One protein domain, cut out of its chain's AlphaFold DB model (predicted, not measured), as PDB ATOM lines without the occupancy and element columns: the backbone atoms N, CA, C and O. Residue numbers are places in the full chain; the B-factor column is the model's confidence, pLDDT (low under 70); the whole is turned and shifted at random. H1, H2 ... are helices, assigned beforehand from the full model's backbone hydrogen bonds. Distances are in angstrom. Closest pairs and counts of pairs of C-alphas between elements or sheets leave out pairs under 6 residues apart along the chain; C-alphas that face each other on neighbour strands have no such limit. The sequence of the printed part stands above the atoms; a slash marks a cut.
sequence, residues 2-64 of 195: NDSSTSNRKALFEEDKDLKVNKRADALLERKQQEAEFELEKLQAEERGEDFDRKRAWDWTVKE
ATOM      1  N   ASN A   2      32.143  68.504  45.435       70.93
ATOM      2  CA  ASN A   2      32.406  68.928  44.046       70.93
ATOM      3  C   ASN A   2      31.289  69.770  43.398       70.93
ATOM      4  O   ASN A   2      31.540  70.394  42.375       70.93
ATOM      5  N   ASP A   3      30.085  69.831  43.974       80.92
ATOM      6  CA  ASP A   3      28.966  70.576  43.368       80.92
ATOM      7  C   ASP A   3      29.109  72.097  43.455       80.92
ATOM      8  O   ASP A   3      28.673  72.820  42.559       80.92
ATOM      9  N   SER A   4      29.747  72.612  44.506       80.44
ATOM     10  CA  SER A   4      29.974  74.053  44.648       80.44
ATOM     11  C   SER A   4      31.024  74.556  43.658       80.44
ATOM     12  O   SER A   4      30.855  75.620  43.068       80.44
ATOM     13  N   SER A   5      32.086  73.783  43.409       83.25
ATOM     14  CA  SER A   5      33.135  74.172  42.460       83.25
ATOM     15  C   SER A   5      32.654  74.106  41.009       83.25
ATOM     16  O   SER A   5      32.966  75.001  40.221       83.25
ATOM     17  N   THR A   6      31.850  73.099  40.649       86.72
ATOM     18  CA  THR A   6      31.239  73.003  39.314       86.72
ATOM     19  C   THR A   6      30.198  74.097  39.082       86.72
ATOM     20  O   THR A   6      30.186  74.684  37.999       86.72
ATOM     21  N   SER A   7      29.384  74.423  40.092       87.74
ATOM     22  CA  SER A   7      28.403  75.516  40.024       87.74
ATOM     23  C   SER A   7      29.077  76.880  39.871       87.74
ATOM     24  O   SER A   7      28.727  77.628  38.961       87.74
ATOM     25  N   ASN A   8      30.111  77.173  40.668       86.61
ATOM     26  CA  ASN A   8      30.865  78.427  40.556       86.61
ATOM     27  C   ASN A   8      31.536  78.564  39.184       86.61
ATOM     28  O   ASN A   8      31.515  79.632  38.579       86.61
ATOM     29  N   ARG A   9      32.102  77.469  38.659       88.75
ATOM     30  CA  ARG A   9      32.707  77.459  37.324       88.75
ATOM     31  C   ARG A   9      31.673  77.725  36.229       88.75
ATOM     32  O   ARG A   9      31.978  78.461  35.299       88.75
ATOM     33  N   LYS A  10      30.469  77.146  36.324       91.18
ATOM     34  CA  LYS A  10      29.367  77.443  35.395       91.18
ATOM     35  C   LYS A  10      28.949  78.913  35.462       91.18
ATOM     36  O   LYS A  10      28.901  79.543  34.414       91.18
ATOM     37  N   ALA A  11      28.744  79.457  36.662       89.51
ATOM     38  CA  ALA A  11      28.363  80.857  36.851       89.51
ATOM     39  C   ALA A  11      29.405  81.828  36.266       89.51
ATOM     40  O   ALA A  11      29.043  82.750  35.543       89.51
ATOM     41  N   LEU A  12      30.703  81.570  36.482       87.51
ATOM     42  CA  LEU A  12      31.784  82.365  35.878       87.51
ATOM     43  C   LEU A  12      31.774  82.313  34.343       87.51
ATOM     44  O   LEU A  12      32.044  83.315  33.689       87.51
ATOM     45  N   PHE A  13      31.472  81.151  33.753       90.17
ATOM     46  CA  PHE A  13      31.350  81.036  32.298       90.17
ATOM     47  C   PHE A  13      30.108  81.741  31.744       90.17
ATOM     48  O   PHE A  13      30.156  82.234  30.620       90.17
ATOM     49  N   GLU A  14      28.998  81.761  32.481       88.42
ATOM     50  CA  GLU A  14      27.786  82.495  32.097       88.42
ATOM     51  C   GLU A  14      28.014  84.010  32.163       88.42
ATOM     52  O   GLU A  14      27.715  84.707  31.199       88.42
ATOM     53  N   GLU A  15      28.661  84.504  33.220       84.56
ATOM     54  CA  GLU A  15      29.035  85.916  33.341       84.56
ATOM     55  C   GLU A  15      30.008  86.352  32.230       84.56
ATOM     56  O   GLU A  15      29.801  87.382  31.591       84.56
ATOM     57  N   ASP A  16      31.033  85.547  31.923       87.50
ATOM     58  CA  ASP A  16      31.963  85.818  30.815       87.50
ATOM     59  C   ASP A  16      31.254  85.838  29.448       87.50
ATOM     60  O   ASP A  16      31.589  86.655  28.585       87.50
ATOM     61  N   LYS A  17      30.241  84.983  29.241       85.20
ATOM     62  CA  LYS A  17      29.396  85.032  28.039       85.20
ATOM     63  C   LYS A  17      28.593  86.329  27.975       85.20
ATOM     64  O   LYS A  17      28.645  87.004  26.950       85.20
ATOM     65  N   ASP A  18      27.915  86.704  29.054       79.14
ATOM     66  CA  ASP A  18      27.098  87.922  29.115       79.14
ATOM     67  C   ASP A  18      27.931  89.200  28.943       79.14
ATOM     68  O   ASP A  18      27.476  90.162  28.321       79.14
ATOM     69  N   LEU A  19      29.170  89.208  29.447       78.68
ATOM     70  CA  LEU A  19      30.123  90.307  29.265       78.68
ATOM     71  C   LEU A  19      30.614  90.425  27.816       78.68
ATOM     72  O   LEU A  19      30.864  91.535  27.339       78.68
ATOM     73  N   LYS A  20      30.755  89.297  27.109       78.93
ATOM     74  CA  LYS A  20      31.149  89.260  25.689       78.93
ATOM     75  C   LYS A  20      30.006  89.625  24.748       78.93
ATOM     76  O   LYS A  20      30.268  90.068  23.628       78.93
ATOM     77  N   VAL A  21      28.757  89.466  25.182       79.33
ATOM     78  CA  VAL A  21      27.582  89.864  24.411       79.33
ATOM     79  C   VAL A  21      27.468  91.387  24.387       79.33
ATOM     80  O   VAL A  21      27.121  92.057  25.364       79.33
ATOM     81  N   ASN A  22      27.721  91.967  23.218       81.04
ATOM     82  CA  ASN A  22      27.456  93.376  23.000       81.04
ATOM     83  C   ASN A  22      25.948  93.577  22.809       81.04
ATOM     84  O   ASN A  22      25.460  93.597  21.684       81.04
ATOM     85  N   LYS A  23      25.218  93.798  23.910       85.08
ATOM     86  CA  LYS A  23      23.753  94.005  23.919       85.08
ATOM     87  C   LYS A  23      23.258  95.029  22.889       85.08
ATOM     88  O   LYS A  23      22.131  94.936  22.418       85.08
ATOM     89  N   ARG A  24      24.081  96.026  22.528       83.77
ATOM     90  CA  ARG A  24      23.738  96.995  21.470       83.77
ATOM     91  C   ARG A  24      23.826  96.386  20.075       83.77
ATOM     92  O   ARG A  24      22.998  96.720  19.239       83.77
ATOM     93  N   ALA A  25      24.835  95.555  19.818       85.53
ATOM     94  CA  ALA A  25      24.976  94.847  18.550       85.53
ATOM     95  C   ALA A  25      23.842  93.834  18.368       85.53
ATOM     96  O   ALA A  25      23.252  93.794  17.294       85.53
ATOM     97  N   ASP A  26      23.479  93.118  19.432       88.09
ATOM     98  CA  ASP A  26      22.368  92.165  19.414       88.09
ATOM     99  C   ASP A  26      21.032  92.864  19.162       88.09
ATOM    100  O   ASP A  26      20.325  92.493  18.233       88.09
ATOM    101  N   ALA A  27      20.730  93.952  19.881       90.07
ATOM    102  CA  ALA A  27      19.512  94.731  19.640       90.07
ATOM    103  C   ALA A  27      19.458  95.332  18.219       90.07
ATOM    104  O   ALA A  27      18.388  95.473  17.632       90.07
ATOM    105  N   LEU A  28      20.610  95.701  17.645       91.16
ATOM    106  CA  LEU A  28      20.695  96.148  16.251       91.16
ATOM    107  C   LEU A  28      20.455  95.001  15.264       91.16
ATOM    108  O   LEU A  28      19.815  95.223  14.237       91.16
ATOM    109  N   LEU A  29      20.983  93.807  15.543       91.96
ATOM    110  CA  LEU A  29      20.778  92.617  14.724       91.96
ATOM    111  C   LEU A  29      19.314  92.182  14.757       91.96
ATOM    112  O   LEU A  29      18.732  91.973  13.700       91.96
ATOM    113  N   GLU A  30      18.715  92.134  15.944       92.72
ATOM    114  CA  GLU A  30      17.300  91.825  16.145       92.72
ATOM    115  C   GLU A  30      16.413  92.818  15.384       92.72
ATOM    116  O   GLU A  30      15.522  92.413  14.643       92.72
ATOM    117  N   ARG A  31      16.715  94.124  15.452       91.74
ATOM    118  CA  ARG A  31      15.978  95.135  14.678       91.74
ATOM    119  C   ARG A  31      16.101  94.917  13.167       91.74
ATOM    120  O   ARG A  31      15.115  95.067  12.459       91.74
ATOM    121  N   LYS A  32      17.291  94.556  12.670       93.80
ATOM    122  CA  LYS A  32      17.501  94.237  11.246       93.80
ATOM    123  C   LYS A  32      16.762  92.970  10.821       93.80
ATOM    124  O   LYS A  32      16.264  92.923   9.706       93.80
ATOM    125  N   GLN A  33      16.703  91.959  11.686       95.01
ATOM    126  CA  GLN A  33      15.940  90.737  11.437       95.01
ATOM    127  C   GLN A  33      14.445  91.045  11.358       95.01
ATOM    128  O   GLN A  33      13.820  90.675  10.376       95.01
ATOM    129  N   GLN A  34      13.906  91.817  12.306       93.74
ATOM    130  CA  GLN A  34      12.507  92.259  12.281       93.74
ATOM    131  C   GLN A  34      12.185  93.114  11.044       93.74
ATOM    132  O   GLN A  34      11.136  92.940  10.433       93.74
ATOM    133  N   GLU A  35      13.080  94.030  10.651       91.32
ATOM    134  CA  GLU A  35      12.946  94.815   9.413       91.32
ATOM    135  C   GLU A  35      12.927  93.898   8.171       91.32
ATOM    136  O   GLU A  35      12.062  94.056   7.311       91.32
ATOM    137  N   ALA A  36      13.820  92.905   8.099       93.40
ATOM    138  CA  ALA A  36      13.881  91.952   6.990       93.40
ATOM    139  C   ALA A  36      12.665  91.010   6.937       93.40
ATOM    140  O   ALA A  36      12.142  90.744   5.859       93.40
ATOM    141  N   GLU A  37      12.194  90.519   8.085       92.22
ATOM    142  CA  GLU A  37      10.972  89.712   8.194       92.22
ATOM    143  C   GLU A  37       9.744  90.510   7.747       92.22
ATOM    144  O   GLU A  37       8.917  90.000   6.996       92.22
ATOM    145  N   PHE A  38       9.663  91.782   8.145       88.47
ATOM    146  CA  PHE A  38       8.604  92.690   7.719       88.47
ATOM    147  C   PHE A  38       8.609  92.920   6.201       88.47
ATOM    148  O   PHE A  38       7.560  92.856   5.560       88.47
ATOM    149  N   GLU A  39       9.780  93.173   5.611       89.43
ATOM    150  CA  GLU A  39       9.920  93.330   4.159       89.43
ATOM    151  C   GLU A  39       9.562  92.045   3.408       89.43
ATOM    152  O   GLU A  39       8.877  92.098   2.387       89.43
ATOM    153  N   LEU A  40       9.970  90.889   3.933       91.48
ATOM    154  CA  LEU A  40       9.645  89.591   3.355       91.48
ATOM    155  C   LEU A  40       8.143  89.295   3.431       91.48
ATOM    156  O   LEU A  40       7.570  88.850   2.439       91.48
ATOM    157  N   GLU A  41       7.479  89.578   4.553       87.74
ATOM    158  CA  GLU A  41       6.026  89.409   4.660       87.74
ATOM    159  C   GLU A  41       5.282  90.348   3.702       87.74
ATOM    160  O   GLU A  41       4.313  89.934   3.060       87.74
ATOM    161  N   LYS A  42       5.760  91.589   3.555       88.77
ATOM    162  CA  LYS A  42       5.208  92.546   2.597       88.77
ATOM    163  C   LYS A  42       5.343  92.047   1.156       88.77
ATOM    164  O   LYS A  42       4.351  92.048   0.435       88.77
ATOM    165  N   LEU A  43       6.526  91.575   0.755       89.67
ATOM    166  CA  LEU A  43       6.750  91.001  -0.577       89.67
ATOM    167  C   LEU A  43       5.861  89.777  -0.820       89.67
ATOM    168  O   LEU A  43       5.219  89.684  -1.859       89.67
ATOM    169  N   GLN A  44       5.752  88.872   0.155       90.67
ATOM    170  CA  GLN A  44       4.874  87.703   0.047       90.67
ATOM    171  C   GLN A  44       3.391  88.084  -0.061       90.67
ATOM    172  O   GLN A  44       2.635  87.408  -0.755       90.67
ATOM    173  N   ALA A  45       2.949  89.137   0.632       88.13
ATOM    174  CA  ALA A  45       1.590  89.654   0.497       88.13
ATOM    175  C   ALA A  45       1.358  90.267  -0.894       88.13
ATOM    176  O   ALA A  45       0.344  89.965  -1.521       88.13
ATOM    177  N   GLU A  46       2.319  91.036  -1.418       85.48
ATOM    178  CA  GLU A  46       2.275  91.585  -2.781       85.48
ATOM    179  C   GLU A  46       2.247  90.474  -3.848       85.48
ATOM    180  O   GLU A  46       1.423  90.532  -4.762       85.48
ATOM    181  N   GLU A  47       3.057  89.418  -3.704       88.81
ATOM    182  CA  GLU A  47       3.055  88.243  -4.593       88.81
ATOM    183  C   GLU A  47       1.721  87.478  -4.565       88.81
ATOM    184  O   GLU A  47       1.273  86.970  -5.595       88.81
ATOM    185  N   ARG A  48       1.057  87.416  -3.402       88.81
ATOM    186  CA  ARG A  48      -0.289  86.832  -3.257       88.81
ATOM    187  C   ARG A  48      -1.413  87.752  -3.753       88.81
ATOM    188  O   ARG A  48      -2.552  87.298  -3.856       88.81
ATOM    189  N   GLY A  49      -1.124  89.020  -4.052       85.69
ATOM    190  CA  GLY A  49      -2.136  90.033  -4.371       85.69
ATOM    191  C   GLY A  49      -2.971  90.474  -3.160       85.69
ATOM    192  O   GLY A  49      -4.096  90.950  -3.321       85.69
ATOM    193  N   GLU A  50      -2.452  90.290  -1.948       81.86
ATOM    194  CA  GLU A  50      -3.077  90.705  -0.694       81.86
ATOM    195  C   GLU A  50      -2.643  92.130  -0.315       81.86
ATOM    196  O   GLU A  50      -1.478  92.502  -0.434       81.86
ATOM    197  N   ASP A  51      -3.578  92.933   0.200       82.64
ATOM    198  CA  ASP A  51      -3.264  94.244   0.778       82.64
ATOM    199  C   ASP A  51      -2.646  94.056   2.175       82.64
ATOM    200  O   ASP A  51      -3.342  93.795   3.165       82.64
ATOM    201  N   PHE A  52      -1.316  94.151   2.236       79.33
ATOM    202  CA  PHE A  52      -0.519  93.965   3.446       79.33
ATOM    203  C   PHE A  52      -0.922  94.919   4.580       79.33
ATOM    204  O   PHE A  52      -1.069  94.498   5.732       79.33
ATOM    205  N   ASP A  53      -1.150  96.194   4.257       78.24
ATOM    206  CA  ASP A  53      -1.513  97.208   5.247       78.24
ATOM    207  C   ASP A  53      -2.896  96.912   5.831       78.24
ATOM    208  O   ASP A  53      -3.108  97.045   7.040       78.24
ATOM    209  N   ARG A  54      -3.820  96.428   4.993       78.73
ATOM    210  CA  ARG A  54      -5.132  95.972   5.449       78.73
ATOM    211  C   ARG A  54      -5.019  94.768   6.377       78.73
ATOM    212  O   ARG A  54      -5.646  94.798   7.431       78.73
ATOM    213  N   LYS A  55      -4.238  93.737   6.024       78.71
ATOM    214  CA  LYS A  55      -4.027  92.544   6.870       78.71
ATOM    215  C   LYS A  55      -3.496  92.944   8.248       78.71
ATOM    216  O   LYS A  55      -4.100  92.602   9.257       78.71
ATOM    217  N   ARG A  56      -2.446  93.766   8.289       81.45
ATOM    218  CA  ARG A  56      -1.844  94.217   9.551       81.45
ATOM    219  C   ARG A  56      -2.783  95.087  10.387       81.45
ATOM    220  O   ARG A  56      -2.727  95.050  11.611       81.45
ATOM    221  N   ALA A  57      -3.635  95.881   9.739       79.11
ATOM    222  CA  ALA A  57      -4.626  96.698  10.432       79.11
ATOM    223  C   ALA A  57      -5.712  95.859  11.133       79.11
ATOM    224  O   ALA A  57      -6.275  96.335  12.116       79.11
ATOM    225  N   TRP A  58      -5.996  94.634  10.667       79.56
ATOM    226  CA  TRP A  58      -6.922  93.716  11.346       79.56
ATOM    227  C   TRP A  58      -6.351  93.148  12.644       79.56
ATOM    228  O   TRP A  58      -7.103  92.948  13.594       79.56
ATOM    229  N   ASP A  59      -5.037  92.932  12.694       79.75
ATOM    230  CA  ASP A  59      -4.359  92.343  13.853       79.75
ATOM    231  C   ASP A  59      -4.063  93.365  14.966       79.75
ATOM    232  O   ASP A  59      -3.605  92.993  16.045       79.75
ATOM    233  N   TRP A  60      -4.337  94.655  14.738       79.08
ATOM    234  CA  TRP A  60      -4.148  95.688  15.754       79.08
ATOM    235  C   TRP A  60      -5.106  95.506  16.927       79.08
ATOM    236  O   TRP A  60      -6.323  95.664  16.817       79.08
ATOM    237  N   THR A  61      -4.530  95.245  18.095       87.69
ATOM    238  CA  THR A  61      -5.299  95.147  19.334       87.69
ATOM    239  C   THR A  61      -5.787  96.528  19.776       87.69
ATOM    240  O   THR A  61      -5.149  97.551  19.521       87.69
ATOM    241  N   VAL A  62      -6.914  96.587  20.500       85.97
ATOM    242  CA  VAL A  62      -7.459  97.857  21.024       85.97
ATOM    243  C   VAL A  62      -6.391  98.632  21.804       85.97
ATOM    244  O   VAL A  62      -6.197  99.822  21.558       85.97
ATOM    245  N   LYS A  63      -5.622  97.936  22.649       87.91
ATOM    246  CA  LYS A  63      -4.515  98.509  23.423       87.91
ATOM    247  C   LYS A  63      -3.443  99.151  22.535       87.91
ATOM    248  O   LYS A  63      -3.029 100.275  22.800       87.91
ATOM    249  N   GLU A  64      -3.027  98.492  21.455       87.99
ATOM    250  CA  GLU A  64      -2.055  99.065  20.511       87.99
ATOM    251  C   GLU A  64      -2.604 100.310  19.809       87.99
ATOM    252  O   GLU A  64      -1.878 101.288  19.615       87.99
TER     253      GLU A  64
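What this domain is: This is residues 2 to 64 of the 195 residues of the protein "Pre-mRNA-splicing factor SYF2" of Yarrowia lipolytica (strain CLIB 122 / E 150) (UniProt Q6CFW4). What is the shape? Two long helices, H1 then H2, meet near their ends as a wide V, and short H3 turns aside at H2's far end. How is it made up? The printed part has 63 residues with three named helices and no named strand, all helix; it is extended, radius of gyration of the C-alphas 21.1 A, spans 62 by 25 by 20 A.

How they stand to each other: What does the first helix touch? H1, residues 3 to 20, touches no helix. Which helices touch? H2, residues 23 to 48, and H3, residues 52 to 58, only just touch, only at the corner, with 3 pairs of C-alphas within 8 A, about perpendicular at 77 degrees. H2 does so with residues 42 to 46 alone; the closest C-alphas, of Ala 45 and Phe 52, are 5.6 A apart. Are the backbones bonded? In H1, H2 and H3 every O i to N i+4 pair is within hydrogen-bond range.

Where its parts are: Where does H1 begin? C-alpha 3 is at (28.966, 70.576, 43.368); H1 is 25.8 A long. Where does H3 end? After H2, 37.0 A, H3, 10.2 A, ends at C-alpha 58, (-6.922, 93.716, 11.346).

The domain as a whole: How long is it? The farthest C-alphas, of Asn 2 and Gly 49, are 63.1 A apart. Any breaks? The printed part has no cut, both links are tight, and no printed residue is under pLDDT 70.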